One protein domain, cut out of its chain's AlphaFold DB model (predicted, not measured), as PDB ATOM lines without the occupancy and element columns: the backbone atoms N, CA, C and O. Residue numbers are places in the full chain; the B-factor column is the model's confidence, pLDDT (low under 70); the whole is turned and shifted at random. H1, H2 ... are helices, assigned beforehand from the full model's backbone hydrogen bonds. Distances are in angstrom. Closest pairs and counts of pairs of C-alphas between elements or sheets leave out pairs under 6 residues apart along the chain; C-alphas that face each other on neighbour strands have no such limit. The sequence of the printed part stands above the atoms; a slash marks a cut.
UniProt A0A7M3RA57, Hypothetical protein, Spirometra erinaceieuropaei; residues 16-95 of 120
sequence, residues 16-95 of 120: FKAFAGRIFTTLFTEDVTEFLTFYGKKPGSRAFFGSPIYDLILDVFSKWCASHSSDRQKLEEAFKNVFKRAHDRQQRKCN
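This is residues 16 to 95 of the 120 residues of the protein "Hypothetical protein" of Spirometra erinaceieuropaei (UniProt A0A7M3RA57). One long helix, H4, makes the long axis; H1 and the short H2 pack on separate parts of it, while H3 lies near H1 and H4. Residues 63 to 69 stick out. The 80 printed residues, all helix in class with four named helices in order H1 to H4, form a compact rod, radius of gyration of the C-alphas 13.1 A, spanning 44 by 22 by 19 A.

H1, residues 16 to 27, touches residues 74 to 82 of H4, residues 72 to 95, at a steep tilt of 57 degrees, the same way; the closest C-alphas, Lys 17 and Ala 78, are 5.3 A apart. H2, residues 32 to 35, touches residues 83 to 87 of H4 alone, with 4 pairs of C-alphas within 8 A; the closest C-alphas, those of Thr 33 and Ala 86, are 6.8 A apart. H3, residues 52 to 64, is near H1 and H4. Every O i to N i+4 pair is within hydrogen-bond range in H1, H3 and H4; H2 is too short for one.

H1 begins at C-alpha 16 (-3.009, -18.600, -6.589). H3 measures 18.2 A; H4, 34.5 A, ends at C-alpha 95 (-11.257, 8.651, -17.927).

The printed part has no cut. The H2 to H3 link is long. Residues 17, 25 to 33, 65 to 70 and 93 to 95 have pLDDT under 70.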
ATOM      1  N   PHE A  16      -3.256 -19.737  -7.495       70.00
ATOM      2  CA  PHE A  16      -3.009 -18.600  -6.589       70.00
ATOM      3  C   PHE A  16      -3.688 -17.315  -7.065       70.00
ATOM      4  O   PHE A  16      -4.313 -16.599  -6.282       70.00
ATOM      5  N   LYS A  17      -3.620 -17.043  -8.373       69.00
ATOM      6  CA  LYS A  17      -4.252 -15.868  -8.978       69.00
ATOM      7  C   LYS A  17      -5.779 -15.934  -8.907       69.00
ATOM      8  O   LYS A  17      -6.418 -14.922  -8.622       69.00
ATOM      9  N   ALA A  18      -6.364 -17.107  -9.157       73.31
ATOM     10  CA  ALA A  18      -7.805 -17.312  -9.062       73.31
ATOM     11  C   ALA A  18      -8.305 -17.211  -7.612       73.31
ATOM     12  O   ALA A  18      -9.328 -16.573  -7.367       73.31
ATOM     13  N   PHE A  19      -7.569 -17.780  -6.654       73.88
ATOM     14  CA  PHE A  19      -7.880 -17.697  -5.228       73.88
ATOM     15  C   PHE A  19      -7.837 -16.251  -4.721       73.88
ATOM     16  O   PHE A  19      -8.840 -15.760  -4.208       73.88
ATOM     17  N   ALA A  20      -6.727 -15.540  -4.953       73.00
ATOM     18  CA  ALA A  20      -6.591 -14.138  -4.556       73.00
ATOM     19  C   ALA A  20      -7.666 -13.260  -5.211       73.00
ATOM     20  O   ALA A  20      -8.253 -12.412  -4.550       73.00
ATOM     21  N   GLY A  21      -7.977 -13.503  -6.490       73.06
ATOM     22  CA  GLY A  21      -9.053 -12.808  -7.191       73.06
ATOM     23  C   GLY A  21     -10.423 -13.024  -6.545       73.06
ATOM     24  O   GLY A  21     -11.154 -12.057  -6.348       73.06
ATOM     25  N   ARG A  22     -10.766 -14.265  -6.178       77.31
ATOM     26  CA  ARG A  22     -12.039 -14.580  -5.510       77.31
ATOM     27  C   ARG A  22     -12.120 -13.943  -4.127       77.31
ATOM     28  O   ARG A  22     -13.056 -13.198  -3.884       77.31
ATOM     29  N   ILE A  23     -11.114 -14.158  -3.276       74.06
ATOM     30  CA  ILE A  23     -11.061 -13.574  -1.927       74.06
ATOM     31  C   ILE A  23     -11.154 -12.052  -1.987       74.06
ATOM     32  O   ILE A  23     -11.942 -11.456  -1.263       74.06
ATOM     33  N   PHE A  24     -10.408 -11.421  -2.893       70.75
ATOM     34  CA  PHE A  24     -10.440  -9.975  -3.050       70.75
ATOM     35  C   PHE A  24     -11.820  -9.467  -3.467       70.75
ATOM     36  O   PHE A  24     -12.323  -8.535  -2.859       70.75
ATOM     37  N   THR A  25     -12.451 -10.090  -4.464       69.56
ATOM     38  CA  THR A  25     -13.775  -9.655  -4.949       69.56
ATOM     39  C   THR A  25     -14.877  -9.920  -3.919       69.56
ATOM     40  O   THR A  25     -15.875  -9.210  -3.888       69.56
ATOM     41  N   THR A  26     -14.714 -10.944  -3.075       69.12
ATOM     42  CA  THR A  26     -15.647 -11.250  -1.983       69.12
ATOM     43  C   THR A  26     -15.484 -10.300  -0.796       69.12
ATOM     44  O   THR A  26     -16.481  -9.920  -0.193       69.12
ATOM     45  N   LEU A  27     -14.251  -9.930  -0.439       69.31
ATOM     46  CA  LEU A  27     -13.971  -9.083   0.727       69.31
ATOM     47  C   LEU A  27     -14.051  -7.587   0.424       69.31
ATOM     48  O   LEU A  27     -14.326  -6.796   1.324       69.31
ATOM     49  N   PHE A  28     -13.788  -7.192  -0.819       68.44
ATOM     50  CA  PHE A  28     -13.712  -5.797  -1.224       68.44
ATOM     51  C   PHE A  28     -14.667  -5.549  -2.389       68.44
ATOM     52  O   PHE A  28     -14.515  -6.116  -3.473       68.44
ATOM     53  N   THR A  29     -15.644  -4.668  -2.173       64.12
ATOM     54  CA  THR A  29     -16.432  -4.087  -3.264       64.12
ATOM     55  C   THR A  29     -15.537  -3.174  -4.112       64.12
ATOM     56  O   THR A  29     -14.486  -2.724  -3.647       64.12
ATOM     57  N   GLU A  30     -15.917  -2.909  -5.371       62.47
ATOM     58  CA  GLU A  30     -15.108  -2.073  -6.283       62.47
ATOM     59  C   GLU A  30     -14.732  -0.717  -5.656       62.47
ATOM     60  O   GLU A  30     -13.610  -0.246  -5.851       62.47
ATOM     61  N   ASP A  31     -15.614  -0.154  -4.831       62.22
ATOM     62  CA  ASP A  31     -15.458   1.167  -4.212       62.22
ATOM     63  C   ASP A  31     -14.396   1.188  -3.103       62.22
ATOM     64  O   ASP A  31     -13.743   2.203  -2.866       62.22
ATOM     65  N   VAL A  32     -14.123   0.050  -2.456       66.00
ATOM     66  CA  VAL A  32     -13.090  -0.020  -1.405       66.00
ATOM     67  C   VAL A  32     -11.692   0.177  -1.995       66.00
ATOM     68  O   VAL A  32     -10.782   0.632  -1.303       66.00
ATOM     69  N   THR A  33     -11.514  -0.094  -3.292       66.75
ATOM     70  CA  THR A  33     -10.225   0.095  -3.970       66.75
ATOM     71  C   THR A  33      -9.830   1.559  -4.131       66.75
ATOM     72  O   THR A  33      -8.655   1.838  -4.339       66.75
ATOM     73  N   GLU A  34     -10.754   2.505  -3.944       70.50
ATOM     74  CA  GLU A  34     -10.440   3.935  -3.880       70.50
ATOM     75  C   GLU A  34      -9.645   4.286  -2.614       70.50
ATOM     76  O   GLU A  34      -8.654   5.019  -2.669       70.50
ATOM     77  N   PHE A  35     -10.026   3.687  -1.485       75.75
ATOM     78  CA  PHE A  35      -9.483   3.996  -0.161       75.75
ATOM     79  C   PHE A  35      -8.456   2.975   0.326       75.75
ATOM     80  O   PHE A  35      -7.818   3.191   1.354       75.75
ATOM     81  N   LEU A  36      -8.278   1.860  -0.380       79.25
ATOM     82  CA  LEU A  36      -7.408   0.768   0.035       79.25
ATOM     83  C   LEU A  36      -6.360   0.472  -1.034       79.25
ATOM     84  O   LEU A  36      -6.675   0.133  -2.172       79.25
ATOM     85  N   THR A  37      -5.088   0.535  -0.648       84.00
ATOM     86  CA  THR A  37      -3.974   0.085  -1.489       84.00
ATOM     87  C   THR A  37      -3.170  -0.979  -0.758       84.00
ATOM     88  O   THR A  37      -3.231  -1.090   0.465       84.00
ATOM     89  N   PHE A  38      -2.366  -1.762  -1.484       83.81
ATOM     90  CA  PHE A  38      -1.585  -2.819  -0.836       83.81
ATOM     91  C   PHE A  38      -0.654  -2.267   0.261       83.81
ATOM     92  O   PHE A  38      -0.613  -2.825   1.348       83.81
ATOM     93  N   TYR A  39       0.020  -1.135   0.018       86.19
ATOM     94  CA  TYR A  39       0.984  -0.529   0.956       86.19
ATOM     95  C   TYR A  39       0.578   0.853   1.508       86.19
ATOM     96  O   TYR A  39       1.400   1.510   2.131       86.19
ATOM     97  N   GLY A  40      -0.633   1.348   1.247       83.56
ATOM     98  CA  GLY A  40      -1.061   2.681   1.706       83.56
ATOM     99  C   GLY A  40      -0.346   3.860   1.027       83.56
ATOM    100  O   GLY A  40      -0.252   4.934   1.603       83.56
ATOM    101  N   LYS A  41       0.210   3.687  -0.182       79.62
ATOM    102  CA  LYS A  41       1.098   4.694  -0.807       79.62
ATOM    103  C   LYS A  41       0.389   5.952  -1.326       79.62
ATOM    104  O   LYS A  41       1.067   6.921  -1.652       79.62
ATOM    105  N   LYS A  42      -0.938   5.936  -1.467       78.44
ATOM    106  CA  LYS A  42      -1.705   7.102  -1.934       78.44
ATOM    107  C   LYS A  42      -2.207   7.923  -0.736       78.44
ATOM    108  O   LYS A  42      -2.654   7.312   0.239       78.44
ATOM    109  N   PRO A  43      -2.192   9.267  -0.801       77.06
ATOM    110  CA  PRO A  43      -2.816  10.115   0.214       77.06
ATOM    111  C   PRO A  43      -4.276   9.710   0.442       77.06
ATOM    112  O   PRO A  43      -4.999   9.454  -0.518       77.06
ATOM    113  N   GLY A  44      -4.689   9.596   1.705       78.31
ATOM    114  CA  GLY A  44      -6.038   9.150   2.074       78.31
ATOM    115  C   GLY A  44      -6.293   7.645   1.929       78.31
ATOM    116  O   GLY A  44      -7.349   7.176   2.347       78.31
ATOM    117  N   SER A  45      -5.338   6.867   1.399       81.88
ATOM    118  CA  SER A  45      -5.472   5.411   1.301       81.88
ATOM    119  C   SER A  45      -4.915   4.687   2.525       81.88
ATOM    120  O   SER A  45      -3.877   5.055   3.074       81.88
ATOM    121  N   ARG A  46      -5.581   3.606   2.930       86.25
ATOM    122  CA  ARG A  46      -5.127   2.684   3.973       86.25
ATOM    123  C   ARG A  46      -4.327   1.535   3.360       86.25
ATOM    124  O   ARG A  46      -4.543   1.158   2.205       86.25
ATOM    125  N   ALA A  47      -3.398   0.984   4.138       87.44
ATOM    126  CA  ALA A  47      -2.629  -0.193   3.753       87.44
ATOM    127  C   ALA A  47      -3.411  -1.474   4.062       87.44
ATOM    128  O   ALA A  47      -3.901  -1.661   5.174       87.44
ATOM    129  N   PHE A  48      -3.504  -2.364   3.078       86.06
ATOM    130  CA  PHE A  48      -3.990  -3.724   3.289       86.06
ATOM    131  C   PHE A  48      -2.913  -4.615   3.922       86.06
ATOM    132  O   PHE A  48      -3.213  -5.401   4.816       86.06
ATOM    133  N   PHE A  49      -1.657  -4.478   3.488       86.81
ATOM    134  CA  PHE A  49      -0.524  -5.205   4.054       86.81
ATOM    135  C   PHE A  49      -0.331  -4.853   5.535       86.81
ATOM    136  O   PHE A  49      -0.284  -3.675   5.885       86.81
ATOM    137  N   GLY A  50      -0.212  -5.877   6.386       85.31
ATOM    138  CA  GLY A  50      -0.092  -5.718   7.841       85.31
ATOM    139  C   GLY A  50      -1.396  -5.346   8.557       85.31
ATOM    140  O   GLY A  50      -1.364  -4.987   9.729       85.31
ATOM    141  N   SER A  51      -2.541  -5.389   7.866       87.31
ATOM    142  CA  SER A  51      -3.852  -5.262   8.514       87.31
ATOM    143  C   SER A  51      -4.307  -6.600   9.119       87.31
ATOM    144  O   SER A  51      -3.954  -7.653   8.586       87.31
ATOM    145  N   PRO A  52      -5.195  -6.601  10.133       87.12
ATOM    146  CA  PRO A  52      -5.750  -7.841  10.687       87.12
ATOM    147  C   PRO A  52      -6.444  -8.738   9.645       87.12
ATOM    148  O   PRO A  52      -6.467  -9.958   9.772       87.12
ATOM    149  N   ILE A  53      -6.999  -8.140   8.584       84.62
ATOM    150  CA  ILE A  53      -7.615  -8.878   7.471       84.62
ATOM    151  C   ILE A  53      -6.543  -9.609   6.655       84.62
ATOM    152  O   ILE A  53      -6.749 -10.746   6.235       84.62
ATOM    153  N   TYR A  54      -5.397  -8.966   6.427       85.81
ATOM    154  CA  TYR A  54      -4.267  -9.588   5.748       85.81
ATOM    155  C   TYR A  54      -3.722 -10.776   6.547       85.81
ATOM    156  O   TYR A  54      -3.513 -11.839   5.964       85.81
ATOM    157  N   ASP A  55      -3.596 -10.630   7.867       86.75
ATOM    158  CA  ASP A  55      -3.154 -11.713   8.751       86.75
ATOM    159  C   ASP A  55      -4.140 -12.893   8.735       86.75
ATOM    160  O   ASP A  55      -3.732 -14.039   8.555       86.75
ATOM    161  N   LEU A  56      -5.453 -12.626   8.786       86.31
ATOM    162  CA  LEU A  56      -6.486 -13.662   8.667       86.31
ATOM    163  C   LEU A  56      -6.386 -14.437   7.343       86.31
ATOM    164  O   LEU A  56      -6.511 -15.662   7.315       86.31
ATOM    165  N   ILE A  57      -6.176 -13.735   6.229       83.19
ATOM    166  CA  ILE A  57      -6.047 -14.363   4.909       83.19
ATOM    167  C   ILE A  57      -4.781 -15.216   4.837       83.19
ATOM    168  O   ILE A  57      -4.825 -16.306   4.262       83.19
ATOM    169  N   LEU A  58      -3.671 -14.745   5.413       83.69
ATOM    170  CA  LEU A  58      -2.439 -15.524   5.512       83.69
ATOM    171  C   LEU A  58      -2.647 -16.799   6.330       83.69
ATOM    172  O   LEU A  58      -2.234 -17.869   5.883       83.69
ATOM    173  N   ASP A  59      -3.326 -16.706   7.470       83.31
ATOM    174  CA  ASP A  59      -3.611 -17.847   8.338       83.31
ATOM    175  C   ASP A  59      -4.493 -18.889   7.645       83.31
ATOM    176  O   ASP A  59      -4.190 -20.086   7.665       83.31
ATOM    177  N   VAL A  60      -5.568 -18.448   6.986       81.94
ATOM    178  CA  VAL A  60      -6.450 -19.334   6.212       81.94
ATOM    179  C   VAL A  60      -5.677 -19.988   5.073       81.94
ATOM    180  O   VAL A  60      -5.766 -21.201   4.886       81.94
ATOM    181  N   PHE A  61      -4.886 -19.212   4.334       78.25
ATOM    182  CA  PHE A  61      -4.082 -19.723   3.231       78.25
ATOM    183  C   PHE A  61      -3.040 -20.741   3.701       78.25
ATOM    184  O   PHE A  61      -2.906 -21.800   3.092       78.25
ATOM    185  N   SER A  62      -2.341 -20.464   4.804       78.12
ATOM    186  CA  SER A  62      -1.341 -21.365   5.378       78.12
ATOM    187  C   SER A  62      -1.957 -22.694   5.815       78.12
ATOM    188  O   SER A  62      -1.401 -23.750   5.515       78.12
ATOM    189  N   LYS A  63      -3.128 -22.657   6.462       79.12
ATOM    190  CA  LYS A  63      -3.860 -23.863   6.879       79.12
ATOM    191  C   LYS A  63      -4.433 -24.637   5.690       79.12
ATOM    192  O   LYS A  63      -4.466 -25.863   5.718       79.12
ATOM    193  N   TRP A  64      -4.861 -23.935   4.641       73.88
ATOM    194  CA  TRP A  64      -5.400 -24.537   3.421       73.88
ATOM    195  C   TRP A  64      -4.306 -25.178   2.549       73.88
ATOM    196  O   TRP A  64      -4.502 -26.252   1.982       73.88
ATOM    197  N   CYS A  65      -3.125 -24.565   2.465       68.50
ATOM    198  CA  CYS A  65      -1.969 -25.073   1.724       68.50
ATOM    199  C   CYS A  65      -1.059 -25.967   2.592       68.50
ATOM    200  O   CYS A  65       0.160 -25.789   2.627       68.50
ATOM    201  N   ALA A  66      -1.643 -26.986   3.236       59.88
ATOM    202  CA  ALA A  66      -0.951 -27.942   4.115       59.88
ATOM    203  C   ALA A  66       0.162 -28.782   3.431       59.88
ATOM    204  O   ALA A  66       0.937 -29.463   4.101       59.88
ATOM    205  N   SER A  67       0.288 -28.726   2.099       57.28
ATOM    206  CA  SER A  67       1.305 -29.454   1.329       57.28
ATOM    207  C   SER A  67       2.474 -28.540   0.917       57.28
ATOM    208  O   SER A  67       2.538 -28.036  -0.201       57.28
ATOM    209  N   HIS A  68       3.362 -28.260   1.876       52.53
ATOM    210  CA  HIS A  68       4.808 -27.983   1.740       52.53
ATOM    211  C   HIS A  68       5.332 -27.066   0.607       52.53
ATOM    212  O   HIS A  68       6.491 -27.156   0.212       52.53
ATOM    213  N   SER A  69       4.540 -26.114   0.114       55.59
ATOM    214  CA  SER A  69       5.041 -25.024  -0.741       55.59
ATOM    215  C   SER A  69       4.119 -23.807  -0.700       55.59
ATOM    216  O   SER A  69       3.731 -23.264  -1.736       55.59
ATOM    217  N   SER A  70       3.740 -23.385   0.510       60.62
ATOM    218  CA  SER A  70       3.029 -22.120   0.732       60.62
ATOM    219  C   SER A  70       3.920 -20.959   0.294       60.62
ATOM    220  O   SER A  70       4.657 -20.369   1.082       60.62
ATOM    221  N   ASP A  71       3.897 -20.669  -1.000       75.19
ATOM    222  CA  ASP A  71       4.689 -19.622  -1.617       75.19
ATOM    223  C   ASP A  71       4.013 -18.283  -1.316       75.19
ATOM    224  O   ASP A  71       3.216 -17.750  -2.094       75.19
ATOM    225  N   ARG A  72       4.293 -17.776  -0.109       79.31
ATOM    226  CA  ARG A  72       3.771 -16.497   0.377       79.31
ATOM    227  C   ARG A  72       4.083 -15.371  -0.604       79.31
ATOM    228  O   ARG A  72       3.252 -14.487  -0.788       79.31
ATOM    229  N   GLN A  73       5.230 -15.434  -1.283       82.00
ATOM    230  CA  GLN A  73       5.598 -14.458  -2.304       82.00
ATOM    231  C   GLN A  73       4.620 -14.496  -3.480       82.00
ATOM    232  O   GLN A  73       4.107 -13.446  -3.858       82.00
ATOM    233  N   LYS A  74       4.257 -15.680  -3.996       81.25
ATOM    234  CA  LYS A  74       3.220 -15.800  -5.040       81.25
ATOM    235  C   LYS A  74       1.858 -15.272  -4.594       81.25
ATOM    236  O   LYS A  74       1.148 -14.675  -5.404       81.25
ATOM    237  N   LEU A  75       1.480 -15.473  -3.330       83.06
ATOM    238  CA  LEU A  75       0.234 -14.919  -2.793       83.06
ATOM    239  C   LEU A  75       0.284 -13.384  -2.734       83.06
ATOM    240  O   LEU A  75      -0.644 -12.714  -3.189       83.06
ATOM    241  N   GLU A  76       1.374 -12.819  -2.216       86.00
ATOM    242  CA  GLU A  76       1.579 -11.369  -2.167       86.00
ATOM    243  C   GLU A  76       1.608 -10.750  -3.572       86.00
ATOM    244  O   GLU A  76       0.986  -9.713  -3.808       86.00
ATOM    245  N   GLU A  77       2.282 -11.388  -4.531       84.50
ATOM    246  CA  GLU A  77       2.282 -10.979  -5.938       84.50
ATOM    247  C   GLU A  77       0.881 -11.024  -6.549       84.50
ATOM    248  O   GLU A  77       0.489 -10.094  -7.262       84.50
ATOM    249  N   ALA A  78       0.098 -12.063  -6.245       83.44
ATOM    250  CA  ALA A  78      -1.278 -12.171  -6.701       83.44
ATOM    251  C   ALA A  78      -2.136 -11.022  -6.152       83.44
ATOM    252  O   ALA A  78      -2.840 -10.375  -6.930       83.44
ATOM    253  N   PHE A  79      -2.019 -10.691  -4.861       83.25
ATOM    254  CA  PHE A  79      -2.709  -9.535  -4.287       83.25
ATOM    255  C   PHE A  79      -2.276  -8.226  -4.943       83.25
ATOM    256  O   PHE A  79      -3.130  -7.464  -5.397       83.25
ATOM    257  N   LYS A  80      -0.970  -7.980  -5.084       86.44
ATOM    258  CA  LYS A  80      -0.450  -6.786  -5.773       86.44
ATOM    259  C   LYS A  80      -1.019  -6.657  -7.190       86.44
ATOM    260  O   LYS A  80      -1.408  -5.562  -7.594       86.44
ATOM    261  N   ASN A  81      -1.107  -7.764  -7.930       84.50
ATOM    262  CA  ASN A  81      -1.668  -7.789  -9.279       84.50
ATOM    263  C   ASN A  81      -3.167  -7.456  -9.281       84.50
ATOM    264  O   ASN A  81      -3.617  -6.660 -10.102       84.50
ATOM    265  N   VAL A  82      -3.933  -8.013  -8.340       83.00
ATOM    266  CA  VAL A  82      -5.369  -7.739  -8.218       83.00
ATOM    267  C   VAL A  82      -5.629  -6.273  -7.859       83.00
ATOM    268  O   VAL A  82      -6.408  -5.628  -8.557       83.00
ATOM    269  N   PHE A  83      -4.923  -5.715  -6.869       82.88
ATOM    270  CA  PHE A  83      -5.017  -4.290  -6.521       82.88
ATOM    271  C   PHE A  83      -4.652  -3.387  -7.706       82.88
ATOM    272  O   PHE A  83      -5.373  -2.435  -8.007       82.88
ATOM    273  N   LYS A  84      -3.566  -3.703  -8.427       85.38
ATOM    274  CA  LYS A  84      -3.184  -2.977  -9.647       85.38
ATOM    275  C   LYS A  84      -4.303  -3.024 -10.689       85.38
ATOM    276  O   LYS A  84      -4.724  -1.990 -11.188       85.38
ATOM    277  N   ARG A  85      -4.833  -4.216 -10.972       82.56
ATOM    278  CA  ARG A  85      -5.891  -4.414 -11.966       82.56
ATOM    279  C   ARG A  85      -7.195  -3.713 -11.579       82.56
ATOM    280  O   ARG A  85      -7.901  -3.250 -12.472       82.56
ATOM    281  N   ALA A  86      -7.532  -3.648 -10.294       80.81
ATOM    282  CA  ALA A  86      -8.703  -2.920  -9.816       80.81
ATOM    283  C   ALA A  86      -8.542  -1.407 -10.030       80.81
ATOM    284  O   ALA A  86      -9.404  -0.786 -10.651       80.81
ATOM    285  N   HIS A  87      -7.390  -0.839  -9.660       81.44
ATOM    286  CA  HIS A  87      -7.093   0.566  -9.943       81.44
ATOM    287  C   HIS A  87      -7.064   0.884 -11.442       81.44
ATOM    288  O   HIS A  87      -7.619   1.901 -11.851       81.44
ATOM    289  N   ASP A  88      -6.479   0.018 -12.274       82.62
ATOM    290  CA  ASP A  88      -6.461   0.202 -13.730       82.62
ATOM    291  C   ASP A  88      -7.891   0.248 -14.305       82.62
ATOM    292  O   ASP A  88      -8.179   1.017 -15.223       82.62
ATOM    293  N   ARG A  89      -8.818  -0.561 -13.767       79.06
ATOM    294  CA  ARG A  89     -10.240  -0.517 -14.153       79.06
ATOM    295  C   ARG A  89     -10.893   0.790 -13.723       79.06
ATOM    296  O   ARG A  89     -11.614   1.375 -14.526       79.06
ATOM    297  N   GLN A  90     -10.635   1.244 -12.501       73.56
ATOM    298  CA  GLN A  90     -11.185   2.497 -11.987       73.56
ATOM    299  C   GLN A  90     -10.704   3.698 -12.807       73.56
ATOM    300  O   GLN A  90     -11.523   4.496 -13.248       73.56
ATOM    301  N   GLN A  91      -9.408   3.775 -13.125       75.00
ATOM    302  CA  GLN A  91      -8.866   4.838 -13.977       75.00
ATOM    303  C   GLN A  91      -9.519   4.859 -15.363       75.00
ATOM    304  O   GLN A  91      -9.858   5.924 -15.867       75.00
ATOM    305  N   ARG A  92      -9.777   3.695 -15.972       75.62
ATOM    306  CA  ARG A  92     -10.510   3.634 -17.249       75.62
ATOM    307  C   ARG A  92     -11.953   4.122 -17.121       75.62
ATOM    308  O   ARG A  92     -12.437   4.767 -18.045       75.62
ATOM    309  N   LYS A  93     -12.635   3.822 -16.009       68.88
ATOM    310  CA  LYS A  93     -14.000   4.306 -15.745       68.88
ATOM    311  C   LYS A  93     -14.023   5.829 -15.579       68.88
ATOM    312  O   LYS A  93     -14.807   6.482 -16.256       68.88
ATOM    313  N   CYS A  94     -13.119   6.389 -14.771       62.41
ATOM    314  CA  CYS A  94     -12.995   7.837 -14.590       62.41
ATOM    315  C   CYS A  94     -12.637   8.545 -15.903       62.41
ATOM    316  O   CYS A  94     -13.314   9.491 -16.284       62.41
ATOM    317  N   ASN A  95     -11.660   8.038 -16.660       63.53
ATOM    318  CA  ASN A  95     -11.257   8.651 -17.927       63.53
ATOM    319  C   ASN A  95     -12.371   8.590 -18.984       63.53
ATOM    320  O   ASN A  95     -12.540   9.527 -19.756       63.53
TER     321      ASN A  95